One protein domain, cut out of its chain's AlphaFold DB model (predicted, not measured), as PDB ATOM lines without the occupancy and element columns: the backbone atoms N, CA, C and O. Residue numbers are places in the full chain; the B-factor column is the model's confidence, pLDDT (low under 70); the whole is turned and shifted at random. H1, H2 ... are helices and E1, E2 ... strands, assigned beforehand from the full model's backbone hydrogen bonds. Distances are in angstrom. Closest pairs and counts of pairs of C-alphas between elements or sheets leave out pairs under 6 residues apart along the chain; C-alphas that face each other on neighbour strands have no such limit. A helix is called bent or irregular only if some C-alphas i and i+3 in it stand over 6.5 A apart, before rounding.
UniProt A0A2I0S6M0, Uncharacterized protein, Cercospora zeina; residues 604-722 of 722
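Overview. This is residues 604 to 722 of the 722 residues of an uncharacterized protein of Cercospora zeina (UniProt A0A2I0S6M0). One sheet of five strands, curled like part of a barrel, wraps round one long helix, H2. The short helix H1 follows directly on the edge strand E2, and a very short helix, H3, follows E5 and lies over E4. The printed part has 119 residues, with named elements in the order E1, E2, H1, H2, E3, E4, E5, H3; the sheet order is E2, E1, E5, E4, E3, all antiparallel, and the class is mixed, helices and strands. The whole is compact, with a radius of gyration of the C-alphas of 15.5 A and spans of 48 by 33 by 24 A.

Arrangement. The sheet has E2, residues 619 to 628, and E3, residues 675 to 680, as its edge strands, and E1, residues 604 to 612, E5, residues 708 to 715, and E4, residues 688 to 698, as inner strands. E1 and E2 form a hairpin at 155 degrees, with N 608 and O 623 2.9 A apart, within hydrogen-bond range. E1 and E5 are antiparallel at 147 degrees, with N 607 and O 710 at 2.8 A. E4 and E5 form a hairpin at 152 degrees, with N 694 and O 711 at 2.8 A. E3 and E4 form a hairpin at 135 degrees, with N 677 and O 691 at 2.9 A. E3, E4 and E5 are a meander, each strand the antiparallel neighbour of the one before. The sheet is strongly twisted and curls round H2, residues 652 to 667. The closest C-alphas of H2 and E3 are those of Gly 660 and Val 679, 5.8 A apart; of H2 and E2, those of Pro 619 and Ala 666, 6.2 A. H2 and E5 are near each other. H1, residues 629 to 637, is on the sheet, with Ile 631 and Ile 604 of E1 the closest C-alphas, 7.5 A apart. H1 and H2 on one face of the sheet make two layers, one of helices and one of strands. H1 and H2 are only just apart, closest 8.4 A. H3, residues 717 to 720, is over E4 at a height over the sheet of 7.8 A, with the C-alphas of Gln 689 and Glu 717 the closest, 6.1 A. In H1 and H2 every O i to N i+4 pair is within hydrogen-bond range; H3 is too short for such a pair.

Along the chain. E1 begins at C-alpha 604 (136.933, 164.250, 203.996) and is 23.4 A long; E2 is 22.9 A, E3 16.6 A, E4 30.8 A and E5 22.2 A. H1 is 10.4 A long, neither bent nor irregular, but only just: C-alphas 634 and 637 are 6.3 A apart. H2 runs 22.4 A from C-alpha 652 (139.605, 164.471, 184.029). H3, 6.7 A from C-alpha 717 to C-alpha 720, is only just irregular; it ends at C-alpha 720 (141.940, 146.962, 203.174).

Size, cuts and confidence. The C-alphas farthest apart are those of Gln 643 and Asp 703, 48.8 A. The printed part has no cut and ends at the chain's last residue, 722. The link from H1 to H2, residues 638 to 651, is long. The model's mean pLDDT over the printed part is 75.5, and it is under 70 at residues 638 to 650, 683 to 686, 699 to 706 and 716 to 722.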
ATOM      1  N   ILE A 604     138.383 164.345 203.806       90.88
ATOM      2  CA  ILE A 604     136.933 164.250 203.996       90.88
ATOM      3  C   ILE A 604     136.189 164.901 202.833       90.88
ATOM      4  O   ILE A 604     136.468 166.034 202.441       90.88
ATOM      5  N   LEU A 605     135.163 164.215 202.335       91.44
ATOM      6  CA  LEU A 605     134.200 164.731 201.368       91.44
ATOM      7  C   LEU A 605     132.786 164.589 201.926       91.44
ATOM      8  O   LEU A 605     132.373 163.505 202.331       91.44
ATOM      9  N   ILE A 606     132.012 165.670 201.902       91.06
ATOM     10  CA  ILE A 606     130.602 165.644 202.296       91.06
ATOM     11  C   ILE A 606     129.755 165.580 201.035       91.06
ATOM     12  O   ILE A 606     129.914 166.419 200.150       91.06
ATOM     13  N   LEU A 607     128.842 164.614 200.948       91.06
ATOM     14  CA  LEU A 607     127.918 164.465 199.829       91.06
ATOM     15  C   LEU A 607     126.500 164.826 200.251       91.06
ATOM     16  O   LEU A 607     125.967 164.285 201.218       91.06
ATOM     17  N   ARG A 608     125.865 165.693 199.461       89.31
ATOM     18  CA  ARG A 608     124.487 166.139 199.666       89.31
ATOM     19  C   ARG A 608     123.637 165.797 198.440       89.31
ATOM     20  O   ARG A 608     124.037 166.143 197.318       89.31
ATOM     21  N   PRO A 609     122.475 165.157 198.613       86.56
ATOM     22  CA  PRO A 609     121.547 164.918 197.522       86.56
ATOM     23  C   PRO A 609     120.920 166.244 197.078       86.56
ATOM     24  O   PRO A 609     120.684 167.146 197.879       86.56
ATOM     25  N   THR A 610     120.702 166.403 195.775       83.38
ATOM     26  CA  THR A 610     120.004 167.567 195.202       83.38
ATOM     27  C   THR A 610     118.607 167.229 194.714       83.38
ATOM     28  O   THR A 610     117.786 168.127 194.573       83.38
ATOM     29  N   SER A 611     118.337 165.953 194.446       81.31
ATOM     30  CA  SER A 611     117.003 165.447 194.146       81.31
ATOM     31  C   SER A 611     116.917 163.965 194.500       81.31
ATOM     32  O   SER A 611     117.933 163.263 194.478       81.31
ATOM     33  N   TYR A 612     115.711 163.495 194.806       81.50
ATOM     34  CA  TYR A 612     115.421 162.094 195.100       81.50
ATOM     35  C   TYR A 612     114.584 161.465 193.988       81.50
ATOM     36  O   TYR A 612     113.901 162.149 193.222       81.50
ATOM     37  N   HIS A 613     114.677 160.144 193.886       80.88
ATOM     38  CA  HIS A 613     113.702 159.333 193.170       80.88
ATOM     39  C   HIS A 613     112.348 159.353 193.908       80.88
ATOM     40  O   HIS A 613     112.323 159.676 195.095       80.88
ATOM     41  N   PRO A 614     111.228 159.013 193.237       73.75
ATOM     42  CA  PRO A 614     109.894 158.984 193.857       73.75
ATOM     43  C   PRO A 614     109.817 158.104 195.114       73.75
ATOM     44  O   PRO A 614     108.988 158.348 195.981       73.75
ATOM     45  N   ASP A 615     110.728 157.140 195.242       73.19
ATOM     46  CA  ASP A 615     110.840 156.250 196.398       73.19
ATOM     47  C   ASP A 615     111.435 156.939 197.644       73.19
ATOM     48  O   ASP A 615     111.578 156.300 198.681       73.19
ATOM     49  N   ASN A 616     111.851 158.212 197.550       71.19
ATOM     50  CA  ASN A 616     112.481 159.038 198.599       71.19
ATOM     51  C   ASN A 616     113.741 158.455 199.279       71.19
ATOM     52  O   ASN A 616     114.339 159.104 200.133       71.19
ATOM     53  N   ILE A 617     114.190 157.265 198.881       72.94
ATOM     54  CA  ILE A 617     115.358 156.580 199.450       72.94
ATOM     55  C   ILE A 617     116.598 156.813 198.584       72.94
ATOM     56  O   ILE A 617     117.659 157.182 199.087       72.94
ATOM     57  N   ALA A 618     116.475 156.617 197.270       78.00
ATOM     58  CA  ALA A 618     117.592 156.750 196.347       78.00
ATOM     59  C   ALA A 618     117.725 158.203 195.849       78.00
ATOM     60  O   ALA A 618     116.761 158.760 195.310       78.00
ATOM     61  N   PRO A 619     118.904 158.835 195.968       81.31
ATOM     62  CA  PRO A 619     119.135 160.152 195.406       81.31
ATOM     63  C   PRO A 619     119.288 160.047 193.886       81.31
ATOM     64  O   PRO A 619     120.097 159.272 193.380       81.31
ATOM     65  N   ARG A 620     118.534 160.863 193.148       79.12
ATOM     66  CA  ARG A 620     118.638 160.955 191.684       79.12
ATOM     67  C   ARG A 620     119.902 161.700 191.265       79.12
ATOM     68  O   ARG A 620     120.517 161.373 190.253       79.12
ATOM     69  N   THR A 621     120.296 162.703 192.043       82.69
ATOM     70  CA  THR A 621     121.520 163.479 191.826       82.69
ATOM     71  C   THR A 621     122.150 163.855 193.162       82.69
ATOM     72  O   THR A 621     121.447 164.244 194.094       82.69
ATOM     73  N   MET A 622     123.480 163.780 193.253       87.19
ATOM     74  CA  MET A 622     124.247 164.185 194.437       87.19
ATOM     75  C   MET A 622     125.366 165.145 194.041       87.19
ATOM     76  O   MET A 622     125.920 165.059 192.944       87.19
ATOM     77  N   LYS A 623     125.701 166.060 194.947       88.38
ATOM     78  CA  LYS A 623     126.822 166.995 194.816       88.38
ATOM     79  C   LYS A 623     127.744 166.880 196.025       88.38
ATOM     80  O   LYS A 623     127.313 166.449 197.090       88.38
ATOM     81  N   ILE A 624     128.980 167.340 195.861       89.69
ATOM     82  CA  ILE A 624     129.955 167.494 196.945       89.69
ATOM     83  C   ILE A 624     130.009 168.989 197.298       89.69
ATOM     84  O   ILE A 624     130.705 169.739 196.608       89.69
ATOM     85  N   PRO A 625     129.191 169.482 198.250       86.00
ATOM     86  CA  PRO A 625     129.227 170.890 198.637       86.00
ATOM     87  C   PRO A 625     130.439 171.235 199.506       86.00
ATOM     88  O   PRO A 625     130.939 172.348 199.397       86.00
ATOM     89  N   TYR A 626     130.914 170.297 200.329       88.94
ATOM     90  CA  TYR A 626     131.978 170.554 201.294       88.94
ATOM     91  C   TYR A 626     133.070 169.484 201.238       88.94
ATOM     92  O   TYR A 626     132.792 168.322 200.931       88.94
ATOM     93  N   CYS A 627     134.298 169.879 201.556       89.88
ATOM     94  CA  CYS A 627     135.463 169.003 201.674       89.88
ATOM     95  C   CYS A 627     136.375 169.472 202.817       89.88
ATOM     96  O   CYS A 627     136.220 170.597 203.296       89.88
ATOM     97  N   SER A 628     137.312 168.633 203.262       90.06
ATOM     98  CA  SER A 628     138.342 169.065 204.212       90.06
ATOM     99  C   SER A 628     139.190 170.193 203.621       90.06
ATOM    100  O   SER A 628     139.331 170.317 202.397       90.06
ATOM    101  N   ARG A 629     139.746 171.038 204.495       86.56
ATOM    102  CA  ARG A 629     140.586 172.166 204.084       86.56
ATOM    103  C   ARG A 629     141.810 171.718 203.282       86.56
ATOM    104  O   ARG A 629     142.107 172.322 202.260       86.56
ATOM    105  N   ARG A 630     142.433 170.606 203.679       85.25
ATOM    106  CA  ARG A 630     143.546 169.982 202.951       85.25
ATOM    107  C   ARG A 630     143.180 169.623 201.509       85.25
ATOM    108  O   ARG A 630     143.809 170.128 200.590       85.25
ATOM    109  N   ILE A 631     142.107 168.849 201.299       85.62
ATOM    110  CA  ILE A 631     141.624 168.523 199.943       85.62
ATOM    111  C   ILE A 631     141.287 169.798 199.165       85.62
ATOM    112  O   ILE A 631     141.518 169.868 197.959       85.62
ATOM    113  N   PHE A 632     140.700 170.801 199.828       85.06
ATOM    114  CA  PHE A 632     140.388 172.067 199.176       85.06
ATOM    115  C   PHE A 632     141.650 172.739 198.630       85.06
ATOM    116  O   PHE A 632     141.688 173.107 197.452       85.06
ATOM    117  N   ASP A 633     142.671 172.863 199.473       82.75
ATOM    118  CA  ASP A 633     143.913 173.525 199.114       82.75
ATOM    119  C   ASP A 633     144.654 172.727 198.019       82.75
ATOM    120  O   ASP A 633     144.977 173.297 196.971       82.75
ATOM    121  N   ASP A 634     144.765 171.404 198.178       78.50
ATOM    122  CA  ASP A 634     145.444 170.501 197.239       78.50
ATOM    123  C   ASP A 634     144.754 170.446 195.866       78.50
ATOM    124  O   ASP A 634     145.409 170.473 194.829       78.50
ATOM    125  N   TRP A 635     143.422 170.355 195.810       77.25
ATOM    126  CA  TRP A 635     142.721 170.139 194.538       77.25
ATOM    127  C   TRP A 635     142.228 171.426 193.884       77.25
ATOM    128  O   TRP A 635     142.162 171.509 192.656       77.25
ATOM    129  N   TYR A 636     141.820 172.426 194.662       75.31
ATOM    130  CA  TYR A 636     141.075 173.573 194.134       75.31
ATOM    131  C   TYR A 636     141.847 174.891 194.202       75.31
ATOM    132  O   TYR A 636     141.419 175.859 193.554       75.31
ATOM    133  N   THR A 637     142.971 174.931 194.928       72.25
ATOM    134  CA  THR A 637     143.817 176.127 195.036       72.25
ATOM    135  C   THR A 637     145.214 175.965 194.448       72.25
ATOM    136  O   THR A 637     145.724 176.965 193.948       72.25
ATOM    137  N   ASP A 638     145.804 174.762 194.444       62.34
ATOM    138  CA  ASP A 638     147.194 174.578 194.011       62.34
ATOM    139  C   ASP A 638     147.392 174.900 192.512       62.34
ATOM    140  O   ASP A 638     146.841 174.214 191.639       62.34
ATOM    141  N   PRO A 639     148.187 175.936 192.173       52.88
ATOM    142  CA  PRO A 639     148.518 176.262 190.792       52.88
ATOM    143  C   PRO A 639     149.553 175.306 190.171       52.88
ATOM    144  O   PRO A 639     149.742 175.345 188.954       52.88
ATOM    145  N   ARG A 640     150.245 174.465 190.960       52.78
ATOM    146  CA  ARG A 640     151.417 173.685 190.511       52.78
ATOM    147  C   ARG A 640     151.084 172.395 189.768       52.78
ATOM    148  O   ARG A 640     151.860 171.999 188.906       52.78
ATOM    149  N   GLY A 641     149.937 171.763 190.019       50.66
ATOM    150  CA  GLY A 641     149.516 170.571 189.258       50.66
ATOM    151  C   GLY A 641     148.854 170.885 187.913       50.66
ATOM    152  O   GLY A 641     148.340 169.996 187.239       50.66
ATOM    153  N   SER A 642     148.861 172.154 187.513       51.00
ATOM    154  CA  SER A 642     148.236 172.638 186.294       51.00
ATOM    155  C   SER A 642     149.275 172.888 185.205       51.00
ATOM    156  O   SER A 642     149.574 174.027 184.857       51.00
ATOM    157  N   GLN A 643     149.804 171.831 184.590       52.84
ATOM    158  CA  GLN A 643     150.624 172.011 183.382       52.84
ATOM    159  C   GLN A 643     149.816 172.532 182.169       52.84
ATOM    160  O   GLN A 643     150.378 172.744 181.098       52.84
ATOM    161  N   ALA A 644     148.505 172.779 182.324       53.69
ATOM    162  CA  ALA A 644     147.604 173.195 181.247       53.69
ATOM    163  C   ALA A 644     146.585 174.300 181.621       53.69
ATOM    164  O   ALA A 644     145.655 174.552 180.857       53.69
ATOM    165  N   GLY A 645     146.708 174.959 182.779       54.78
ATOM    166  CA  GLY A 645     145.732 175.962 183.245       54.78
ATOM    167  C   GLY A 645     144.410 175.391 183.794       54.78
ATOM    168  O   GLY A 645     143.531 176.157 184.184       54.78
ATOM    169  N   GLU A 646     144.259 174.064 183.851       58.22
ATOM    170  CA  GLU A 646     143.164 173.360 184.527       58.22
ATOM    171  C   GLU A 646     143.517 173.087 186.001       58.22
ATOM    172  O   GLU A 646     144.601 172.579 186.293       58.22
ATOM    173  N   LYS A 647     142.638 173.429 186.948       62.00
ATOM    174  CA  LYS A 647     142.857 173.129 188.375       62.00
ATOM    175  C   LYS A 647     142.892 171.612 188.596       62.00
ATOM    176  O   LYS A 647     142.136 170.889 187.951       62.00
ATOM    177  N   ILE A 648     143.698 171.111 189.535       58.81
ATOM    178  CA  ILE A 648     143.872 169.662 189.788       58.81
ATOM    179  C   ILE A 648     142.524 168.956 190.037       58.81
ATOM    180  O   ILE A 648     142.245 167.902 189.465       58.81
ATOM    181  N   GLY A 649     141.634 169.578 190.808       60.53
ATOM    182  CA  GLY A 649     140.280 169.104 191.115       60.53
ATOM    183  C   GLY A 649     139.283 169.201 189.957       60.53
ATOM    184  O   GLY A 649     138.182 168.654 190.046       60.53
ATOM    185  N   GLU A 650     139.658 169.883 188.877       67.44
ATOM    186  CA  GLU A 650     138.907 169.984 187.623       67.44
ATOM    187  C   GLU A 650     139.472 169.062 186.536       67.44
ATOM    188  O   GLU A 650     138.810 168.861 185.518       67.44
ATOM    189  N   SER A 651     140.622 168.420 186.778       71.94
ATOM    190  CA  SER A 651     141.196 167.422 185.876       71.94
ATOM    191  C   SER A 651     140.212 166.288 185.564       71.94
ATOM    192  O   SER A 651     139.304 165.959 186.340       71.94
ATOM    193  N   GLN A 652     140.399 165.642 184.413       76.31
ATOM    194  CA  GLN A 652     139.605 164.471 184.029       76.31
ATOM    195  C   GLN A 652     139.669 163.358 185.090       76.31
ATOM    196  O   GLN A 652     138.641 162.760 185.405       76.31
ATOM    197  N   ALA A 653     140.848 163.129 185.670       72.75
ATOM    198  CA  ALA A 653     141.082 162.181 186.756       72.75
ATOM    199  C   ALA A 653     140.228 162.497 187.995       72.75
ATOM    200  O   ALA A 653     139.445 161.656 188.440       72.75
ATOM    201  N   ALA A 654     140.287 163.735 188.493       75.06
ATOM    202  CA  ALA A 654     139.499 164.165 189.648       75.06
ATOM    203  C   ALA A 654     137.988 164.094 189.378       75.06
ATOM    204  O   ALA A 654     137.214 163.680 190.244       75.06
ATOM    205  N   ARG A 655     137.544 164.426 188.158       80.19
ATOM    206  CA  ARG A 655     136.138 164.285 187.748       80.19
ATOM    207  C   ARG A 655     135.679 162.828 187.738       80.19
ATOM    208  O   ARG A 655     134.569 162.544 188.195       80.19
ATOM    209  N   LEU A 656     136.504 161.910 187.234       82.06
ATOM    210  CA  LEU A 656     136.212 160.477 187.261       82.06
ATOM    211  C   LEU A 656     136.184 159.943 188.692       82.06
ATOM    212  O   LEU A 656     135.261 159.203 189.029       82.06
ATOM    213  N   PHE A 657     137.109 160.387 189.546       82.88
ATOM    214  CA  PHE A 657     137.121 160.040 190.963       82.88
ATOM    215  C   PHE A 657     135.848 160.500 191.667       82.88
ATOM    216  O   PHE A 657     135.095 159.671 192.172       82.88
ATOM    217  N   GLN A 658     135.524 161.796 191.604       84.25
ATOM    218  CA  GLN A 658     134.309 162.360 192.203       84.25
ATOM    219  C   GLN A 658     133.045 161.650 191.708       84.25
ATOM    220  O   GLN A 658     132.154 161.333 192.499       84.25
ATOM    221  N   ARG A 659     132.961 161.358 190.403       85.69
ATOM    222  CA  ARG A 659     131.839 160.613 189.822       85.69
ATOM    223  C   ARG A 659     131.780 159.174 190.335       85.69
ATOM    224  O   ARG A 659     130.681 158.681 190.588       85.69
ATOM    225  N   GLY A 660     132.928 158.517 190.488       85.69
ATOM    226  CA  GLY A 660     133.053 157.186 191.073       85.69
ATOM    227  C   GLY A 660     132.519 157.150 192.502       85.69
ATOM    228  O   GLY A 660     131.653 156.329 192.801       85.69
ATOM    229  N   ILE A 661     132.936 158.103 193.345       88.31
ATOM    230  CA  ILE A 661     132.437 158.245 194.722       88.31
ATOM    231  C   ILE A 661     130.924 158.435 194.727       88.31
ATOM    232  O   ILE A 661     130.206 157.662 195.355       88.31
ATOM    233  N   VAL A 662     130.431 159.445 194.003       89.25
ATOM    234  CA  VAL A 662     129.003 159.783 193.973       89.25
ATOM    235  C   VAL A 662     128.163 158.588 193.521       89.25
ATOM    236  O   VAL A 662     127.153 158.283 194.147       89.25
ATOM    237  N   SER A 663     128.591 157.882 192.475       87.00
ATOM    238  CA  SER A 663     127.899 156.693 191.968       87.00
ATOM    239  C   SER A 663     127.878 155.557 192.995       87.00
ATOM    240  O   SER A 663     126.829 154.956 193.232       87.00
ATOM    241  N   SER A 664     129.014 155.270 193.634       87.44
ATOM    242  CA  SER A 664     129.122 154.194 194.622       87.44
ATOM    243  C   SER A 664     128.326 154.479 195.897       87.44
ATOM    244  O   SER A 664     127.674 153.571 196.413       87.44
ATOM    245  N   VAL A 665     128.312 155.730 196.371       87.62
ATOM    246  CA  VAL A 665     127.500 156.149 197.526       87.62
ATOM    247  C   VAL A 665     126.012 156.138 197.173       87.62
ATOM    248  O   VAL A 665     125.223 155.584 197.932       87.62
ATOM    249  N   ALA A 666     125.616 156.653 196.002       86.44
ATOM    250  CA  ALA A 666     124.216 156.675 195.571       86.44
ATOM    251  C   ALA A 666     123.592 155.269 195.516       86.44
ATOM    252  O   ALA A 666     122.459 155.081 195.952       86.44
ATOM    253  N   LYS A 667     124.348 154.260 195.053       86.38
ATOM    254  CA  LYS A 667     123.907 152.850 195.032       86.38
ATOM    255  C   LYS A 667     123.608 152.279 196.420       86.38
ATOM    256  O   LYS A 667     122.850 151.322 196.526       86.38
ATOM    257  N   ARG A 668     124.221 152.832 197.467       84.81
ATOM    258  CA  ARG A 668     124.088 152.386 198.862       84.81
ATOM    259  C   ARG A 668     123.426 153.439 199.750       84.81
ATOM    260  O   ARG A 668     123.500 153.346 200.967       84.81
ATOM    261  N   ALA A 669     122.737 154.414 199.157       81.69
ATOM    262  CA  ALA A 669     122.138 155.532 199.883       81.69
ATOM    263  C   ALA A 669     121.069 155.115 200.912       81.69
ATOM    264  O   ALA A 669     120.796 155.869 201.841       81.69
ATOM    265  N   GLY A 670     120.481 153.923 200.763       76.88
ATOM    266  CA  GLY A 670     119.539 153.357 201.731       76.88
ATOM    267  C   GLY A 670     120.185 152.720 202.968       76.88
ATOM    268  O   GLY A 670     119.453 152.266 203.838       76.88
ATOM    269  N   GLN A 671     121.518 152.642 203.054       82.31
ATOM    270  CA  GLN A 671     122.194 152.100 204.235       82.31
ATOM    271  C   GLN A 671     122.171 153.121 205.377       82.31
ATOM    272  O   GLN A 671     122.584 154.266 205.197       82.31
ATOM    273  N   GLU A 672     121.695 152.691 206.544       75.94
ATOM    274  CA  GLU A 672     121.616 153.521 207.756       75.94
ATOM    275  C   GLU A 672     122.876 153.410 208.626       75.94
ATOM    276  O   GLU A 672     123.198 154.319 209.390       75.94
ATOM    277  N   GLU A 673     123.629 152.320 208.473       81.56
ATOM    278  CA  GLU A 673     124.889 152.095 209.174       81.56
ATOM    279  C   GLU A 673     126.096 152.610 208.382       81.56
ATOM    280  O   GLU A 673     126.044 152.805 207.168       81.56
ATOM    281  N   ARG A 674     127.221 152.810 209.078       85.88
ATOM    282  CA  ARG A 674     128.513 153.109 208.444       85.88
ATOM    283  C   ARG A 674     128.945 151.949 207.543       85.88
ATOM    284  O   ARG A 674     128.857 150.792 207.943       85.88
ATOM    285  N   PHE A 675     129.489 152.248 206.370       87.00
ATOM    286  CA  PHE A 675     129.906 151.220 205.415       87.00
ATOM    287  C   PHE A 675     131.221 151.568 204.715       87.00
ATOM    288  O   PHE A 675     131.554 152.738 204.530       87.00
ATOM    289  N   LYS A 676     131.978 150.542 204.311       88.56
ATOM    290  CA  LYS A 676     133.177 150.686 203.473       88.56
ATOM    291  C   LYS A 676     132.817 150.436 201.999       88.56
ATOM    292  O   LYS A 676     132.053 149.516 201.684       88.56
ATOM    293  N   ILE A 677     133.341 151.261 201.096       87.00
ATOM    294  CA  ILE A 677     133.239 151.082 199.638       87.00
ATOM    295  C   ILE A 677     134.601 151.186 198.984       87.00
ATOM    296  O   ILE A 677     135.483 151.895 199.454       87.00
ATOM    297  N   GLU A 678     134.716 150.533 197.841       87.50
ATOM    298  CA  GLU A 678     135.860 150.664 196.958       87.50
ATOM    299  C   GLU A 678     135.439 151.439 195.721       87.50
ATOM    300  O   GLU A 678     134.377 151.192 195.135       87.50
ATOM    301  N   VAL A 679     136.261 152.407 195.345       84.12
ATOM    302  CA  VAL A 679     136.030 153.257 194.187       84.12
ATOM    303  C   VAL A 679     137.180 153.089 193.216       84.12
ATOM    304  O   VAL A 679     138.345 153.265 193.564       84.12
ATOM    305  N   PHE A 680     136.807 152.791 191.978       82.44
ATOM    306  CA  PHE A 680     137.709 152.700 190.844       82.44
ATOM    307  C   PHE A 680     137.440 153.879 189.919       82.44
ATOM    308  O   PHE A 680     136.282 154.142 189.580       82.44
ATOM    309  N   TRP A 681     138.486 154.603 189.534       74.50
ATOM    310  CA  TRP A 681     138.325 155.870 188.815       74.50
ATOM    311  C   TRP A 681     139.213 156.030 187.582       74.50
ATOM    312  O   TRP A 681     138.991 156.948 186.796       74.50
ATOM    313  N   GLU A 682     140.135 155.100 187.341       73.56
ATOM    314  CA  GLU A 682     140.876 155.016 186.083       73.56
ATOM    315  C   GLU A 682     140.278 153.944 185.155       73.56
ATOM    316  O   GLU A 682     139.744 152.920 185.602       73.56
ATOM    317  N   GLN A 683     140.355 154.175 183.841       60.78
ATOM    318  CA  GLN A 683     139.877 153.231 182.835       60.78
ATOM    319  C   GLN A 683     140.629 151.895 182.969       60.78
ATOM    320  O   GLN A 683     141.851 151.843 182.902       60.78
ATOM    321  N   GLY A 684     139.883 150.805 183.178       60.41
ATOM    322  CA  GLY A 684     140.457 149.482 183.455       60.41
ATOM    323  C   GLY A 684     140.640 149.151 184.942       60.41
ATOM    324  O   GLY A 684     141.304 148.166 185.240       60.41
ATOM    325  N   ALA A 685     140.048 149.935 185.855       64.62
ATOM    326  CA  ALA A 685     140.030 149.675 187.302       64.62
ATOM    327  C   ALA A 685     141.422 149.593 187.961       64.62
ATOM    328  O   ALA A 685     141.595 148.913 188.968       64.62
ATOM    329  N   ARG A 686     142.410 150.295 187.392       65.12
ATOM    330  CA  ARG A 686     143.805 150.276 187.862       65.12
ATOM    331  C   ARG A 686     144.009 151.029 189.173       65.12
ATOM    332  O   ARG A 686     144.695 150.523 190.049       65.12
ATOM    333  N   MET A 687     143.367 152.186 189.325       70.31
ATOM    334  CA  MET A 687     143.405 152.967 190.563       70.31
ATOM    335  C   MET A 687     142.229 152.609 191.469       70.31
ATOM    336  O   MET A 687     141.070 152.754 191.060       70.31
ATOM    337  N   ARG A 688     142.530 152.169 192.696       78.62
ATOM    338  CA  ARG A 688     141.561 151.724 193.707       78.62
ATOM    339  C   ARG A 688     141.706 152.570 194.963       78.62
ATOM    340  O   ARG A 688     142.768 152.620 195.560       78.62
ATOM    341  N   GLN A 689     140.606 153.164 195.406       84.44
ATOM    342  CA  GLN A 689     140.545 153.889 196.672       84.44
ATOM    343  C   GLN A 689     139.499 153.265 197.588       84.44
ATOM    344  O   GLN A 689     138.391 152.954 197.138       84.44
ATOM    345  N   VAL A 690     139.812 153.139 198.875       86.88
ATOM    346  CA  VAL A 690     138.835 152.748 199.894       86.88
ATOM    347  C   VAL A 690     138.221 153.993 200.506       86.88
ATOM    348  O   VAL A 690     138.909 154.962 200.815       86.88
ATOM    349  N   LEU A 691     136.909 153.971 200.700       88.19
ATOM    350  CA  LEU A 691     136.199 155.019 201.409       88.19
ATOM    351  C   LEU A 691     135.419 154.413 202.561       88.19
ATOM    352  O   LEU A 691     134.702 153.423 202.389       88.19
ATOM    353  N   ARG A 692     135.485 155.065 203.716       89.81
ATOM    354  CA  ARG A 692     134.541 154.841 204.807       89.81
ATOM    355  C   ARG A 692     133.456 155.901 204.719       89.81
ATOM    356  O   ARG A 692     133.736 157.093 204.750       89.81
ATOM    357  N   VAL A 693     132.211 155.464 204.607       88.75
ATOM    358  CA  VAL A 693     131.049 156.334 204.444       88.75
ATOM    359  C   VAL A 693     130.188 156.252 205.691       88.75
ATOM    360  O   VAL A 693     129.862 155.164 206.165       88.75
ATOM    361  N   VAL A 694     129.828 157.414 206.223       88.81
ATOM    362  CA  VAL A 694     128.964 157.549 207.393       88.81
ATOM    363  C   VAL A 694     127.722 158.344 206.993       88.81
ATOM    364  O   VAL A 694     127.837 159.532 206.672       88.81
ATOM    365  N   PRO A 695     126.544 157.698 206.963       86.69
ATOM    366  CA  PRO A 695     125.266 158.378 206.797       86.69
ATOM    367  C   PRO A 695     124.996 159.346 207.954       86.69
ATOM    368  O   PRO A 695     125.212 159.019 209.123       86.69
ATOM    369  N   MET A 696     124.500 160.534 207.629       83.50
ATOM    370  CA  MET A 696     124.190 161.607 208.566       83.50
ATOM    371  C   MET A 696     122.792 162.171 208.311       83.50
ATOM    372  O   MET A 696     122.327 162.211 207.170       83.50
ATOM    373  N   VAL A 697     122.152 162.660 209.368       80.69
ATOM    374  CA  VAL A 697     120.847 163.328 209.328       80.69
ATOM    375  C   VAL A 697     120.961 164.731 209.922       80.69
ATOM    376  O   VAL A 697     121.681 164.955 210.899       80.69
ATOM    377  N   GLY A 698     120.301 165.693 209.276       71.50
ATOM    378  CA  GLY A 698     120.247 167.089 209.697       71.50
ATOM    379  C   GLY A 698     119.117 167.379 210.689       71.50
ATOM    380  O   GLY A 698     118.005 166.886 210.529       71.50
ATOM    381  N   GLY A 699     119.396 168.224 211.686       57.06
ATOM    382  CA  GLY A 699     118.451 168.646 212.735       57.06
ATOM    383  C   GLY A 699     117.714 169.958 212.436       57.06
ATOM    384  O   GLY A 699     117.570 170.800 213.321       57.06
ATOM    385  N   GLY A 700     117.307 170.186 211.187       47.03
ATOM    386  CA  GLY A 700     116.586 171.399 210.798       47.03
ATOM    387  C   GLY A 700     115.106 171.320 211.163       47.03
ATOM    388  O   GLY A 700     114.340 170.667 210.465       47.03
ATOM    389  N   ALA A 701     114.699 172.013 212.229       39.47
ATOM    390  CA  ALA A 701     113.298 172.300 212.527       39.47
ATOM    391  C   ALA A 701     112.701 173.186 211.416       39.47
ATOM    392  O   ALA A 701     112.799 174.410 211.447       39.47
ATOM    393  N   GLY A 702     112.131 172.551 210.401       36.06
ATOM    394  CA  GLY A 702     111.434 173.189 209.296       36.06
ATOM    395  C   GLY A 702     110.684 172.115 208.526       36.06
ATOM    396  O   GLY A 702     111.281 171.136 208.099       36.06
ATOM    397  N   ASP A 703     109.373 172.287 208.443       42.72
ATOM    398  CA  ASP A 703     108.388 171.363 207.886       42.72
ATOM    399  C   ASP A 703     108.860 170.704 206.567       42.72
ATOM    400  O   ASP A 703     109.026 171.380 205.550       42.72
ATOM    401  N   GLY A 704     109.107 169.386 206.597       43.16
ATOM    402  CA  GLY A 704     109.387 168.568 205.408       43.16
ATOM    403  C   GLY A 704     110.771 167.902 205.327       43.16
ATOM    404  O   GLY A 704     111.627 168.335 204.563       43.16
ATOM    405  N   GLY A 705     110.922 166.754 206.000       52.41
ATOM    406  CA  GLY A 705     111.919 165.719 205.686       52.41
ATOM    407  C   GLY A 705     113.294 165.872 206.347       52.41
ATOM    408  O   GLY A 705     113.968 166.887 206.204       52.41
ATOM    409  N   GLU A 706     113.742 164.817 207.032       63.25
ATOM    410  CA  GLU A 706     115.115 164.698 207.533       63.25
ATOM    411  C   GLU A 706     116.121 164.828 206.382       63.25
ATOM    412  O   GLU A 706     116.164 164.002 205.464       63.25
ATOM    413  N   GLU A 707     116.949 165.872 206.417       72.25
ATOM    414  CA  GLU A 707     117.966 166.066 205.394       72.25
ATOM    415  C   GLU A 707     119.075 165.016 205.548       72.25
ATOM    416  O   GLU A 707     119.847 165.058 206.508       72.25
ATOM    417  N   ARG A 708     119.176 164.089 204.588       80.56
ATOM    418  CA  ARG A 708     120.223 163.056 204.574       80.56
ATOM    419  C   ARG A 708     121.479 163.544 203.862       80.56
ATOM    420  O   ARG A 708     121.423 164.021 202.729       80.56
ATOM    421  N   VAL A 709     122.623 163.370 204.511       87.81
ATOM    422  CA  VAL A 709     123.960 163.719 204.016       87.81
ATOM    423  C   VAL A 709     124.895 162.536 204.268       87.81
ATOM    424  O   VAL A 709     124.664 161.750 205.178       87.81
ATOM    425  N   TRP A 710     125.956 162.383 203.478       90.94
ATOM    426  CA  TRP A 710     126.971 161.349 203.706       90.94
ATOM    427  C   TRP A 710     128.340 161.981 203.910       90.94
ATOM    428  O   TRP A 710     128.784 162.780 203.086       90.94
ATOM    429  N   CYS A 711     129.012 161.601 204.991       90.50
ATOM    430  CA  CYS A 711     130.405 161.941 205.231       90.50
ATOM    431  C   CYS A 711     131.293 160.803 204.721       90.50
ATOM    432  O   CYS A 711     131.180 159.670 205.191       90.50
ATOM    433  N   CYS A 712     132.156 161.087 203.749       91.69
ATOM    434  CA  CYS A 712     133.084 160.127 203.163       91.69
ATOM    435  C   CYS A 712     134.514 160.444 203.593       91.69
ATOM    436  O   CYS A 712     135.038 161.503 203.259       91.69
ATOM    437  N   PHE A 713     135.135 159.493 204.280       90.81
ATOM    438  CA  PHE A 713     136.546 159.493 204.641       90.81
ATOM    439  C   PHE A 713     137.324 158.752 203.565       90.81
ATOM    440  O   PHE A 713     136.991 157.603 203.250       90.81
ATOM    441  N   VAL A 714     138.321 159.412 202.985       88.00
ATOM    442  CA  VAL A 714     139.204 158.820 201.982       88.00
ATOM    443  C   VAL A 714     140.319 158.080 202.714       88.00
ATOM    444  O   VAL A 714     141.157 158.695 203.358       88.00
ATOM    445  N   LEU A 715     140.290 156.749 202.646       83.81
ATOM    446  CA  LEU A 715     141.239 155.866 203.325       83.81
ATOM    447  C   LEU A 715     142.308 155.395 202.343       83.81
ATOM    448  O   LEU A 715     141.976 155.103 201.195       83.81
ATOM    449  N   GLY A 716     143.565 155.297 202.778       68.50
ATOM    450  CA  GLY A 716     144.673 154.863 201.922       68.50
ATOM    451  C   GLY A 716     144.528 153.414 201.432       68.50
ATOM    452  O   GLY A 716     143.757 152.626 201.976       68.50
ATOM    453  N   GLU A 717     145.312 153.022 200.422       59.81
ATOM    454  CA  GLU A 717     145.265 151.662 199.841       59.81
ATOM    455  C   GLU A 717     145.576 150.540 200.851       59.81
ATOM    456  O   GLU A 717     145.188 149.390 200.645       59.81
ATOM    457  N   ARG A 718     146.253 150.863 201.960       54.06
ATOM    458  CA  ARG A 718     146.650 149.902 203.002       54.06
ATOM    459  C   ARG A 718     145.537 149.545 203.994       54.06
ATOM    460  O   ARG A 718     145.674 148.548 204.689       54.06
ATOM    461  N   ASP A 719     144.423 150.279 204.025       54.97
ATOM    462  CA  ASP A 719     143.337 150.079 205.007       54.97
ATOM    463  C   ASP A 719     142.341 148.959 204.617       54.97
ATOM    464  O   ASP A 719     141.233 148.869 205.149       54.97
ATOM    465  N   LEU A 720     142.721 148.109 203.655       49.28
ATOM    466  CA  LEU A 720     141.940 146.962 203.174       49.28
ATOM    467  C   LEU A 720     142.060 145.712 204.058       49.28
ATOM    468  O   LEU A 720     141.253 144.796 203.908       49.28
ATOM    469  N   SER A 721     143.074 145.645 204.925       39.31
ATOM    470  CA  SER A 721     143.393 144.459 205.735       39.31
ATOM    471  C   SER A 721     142.827 144.476 207.161       39.31
ATOM    472  O   SER A 721     143.012 143.499 207.880       39.31
ATOM    473  N   GLU A 722     142.146 145.554 207.561       38.38
ATOM    474  CA  GLU A 722     141.422 145.703 208.839       38.38
ATOM    475  C   GLU A 722     139.937 146.000 208.585       38.38
ATOM    476  O   GLU A 722     139.082 145.546 209.372       38.38
TER     477      GLU A 722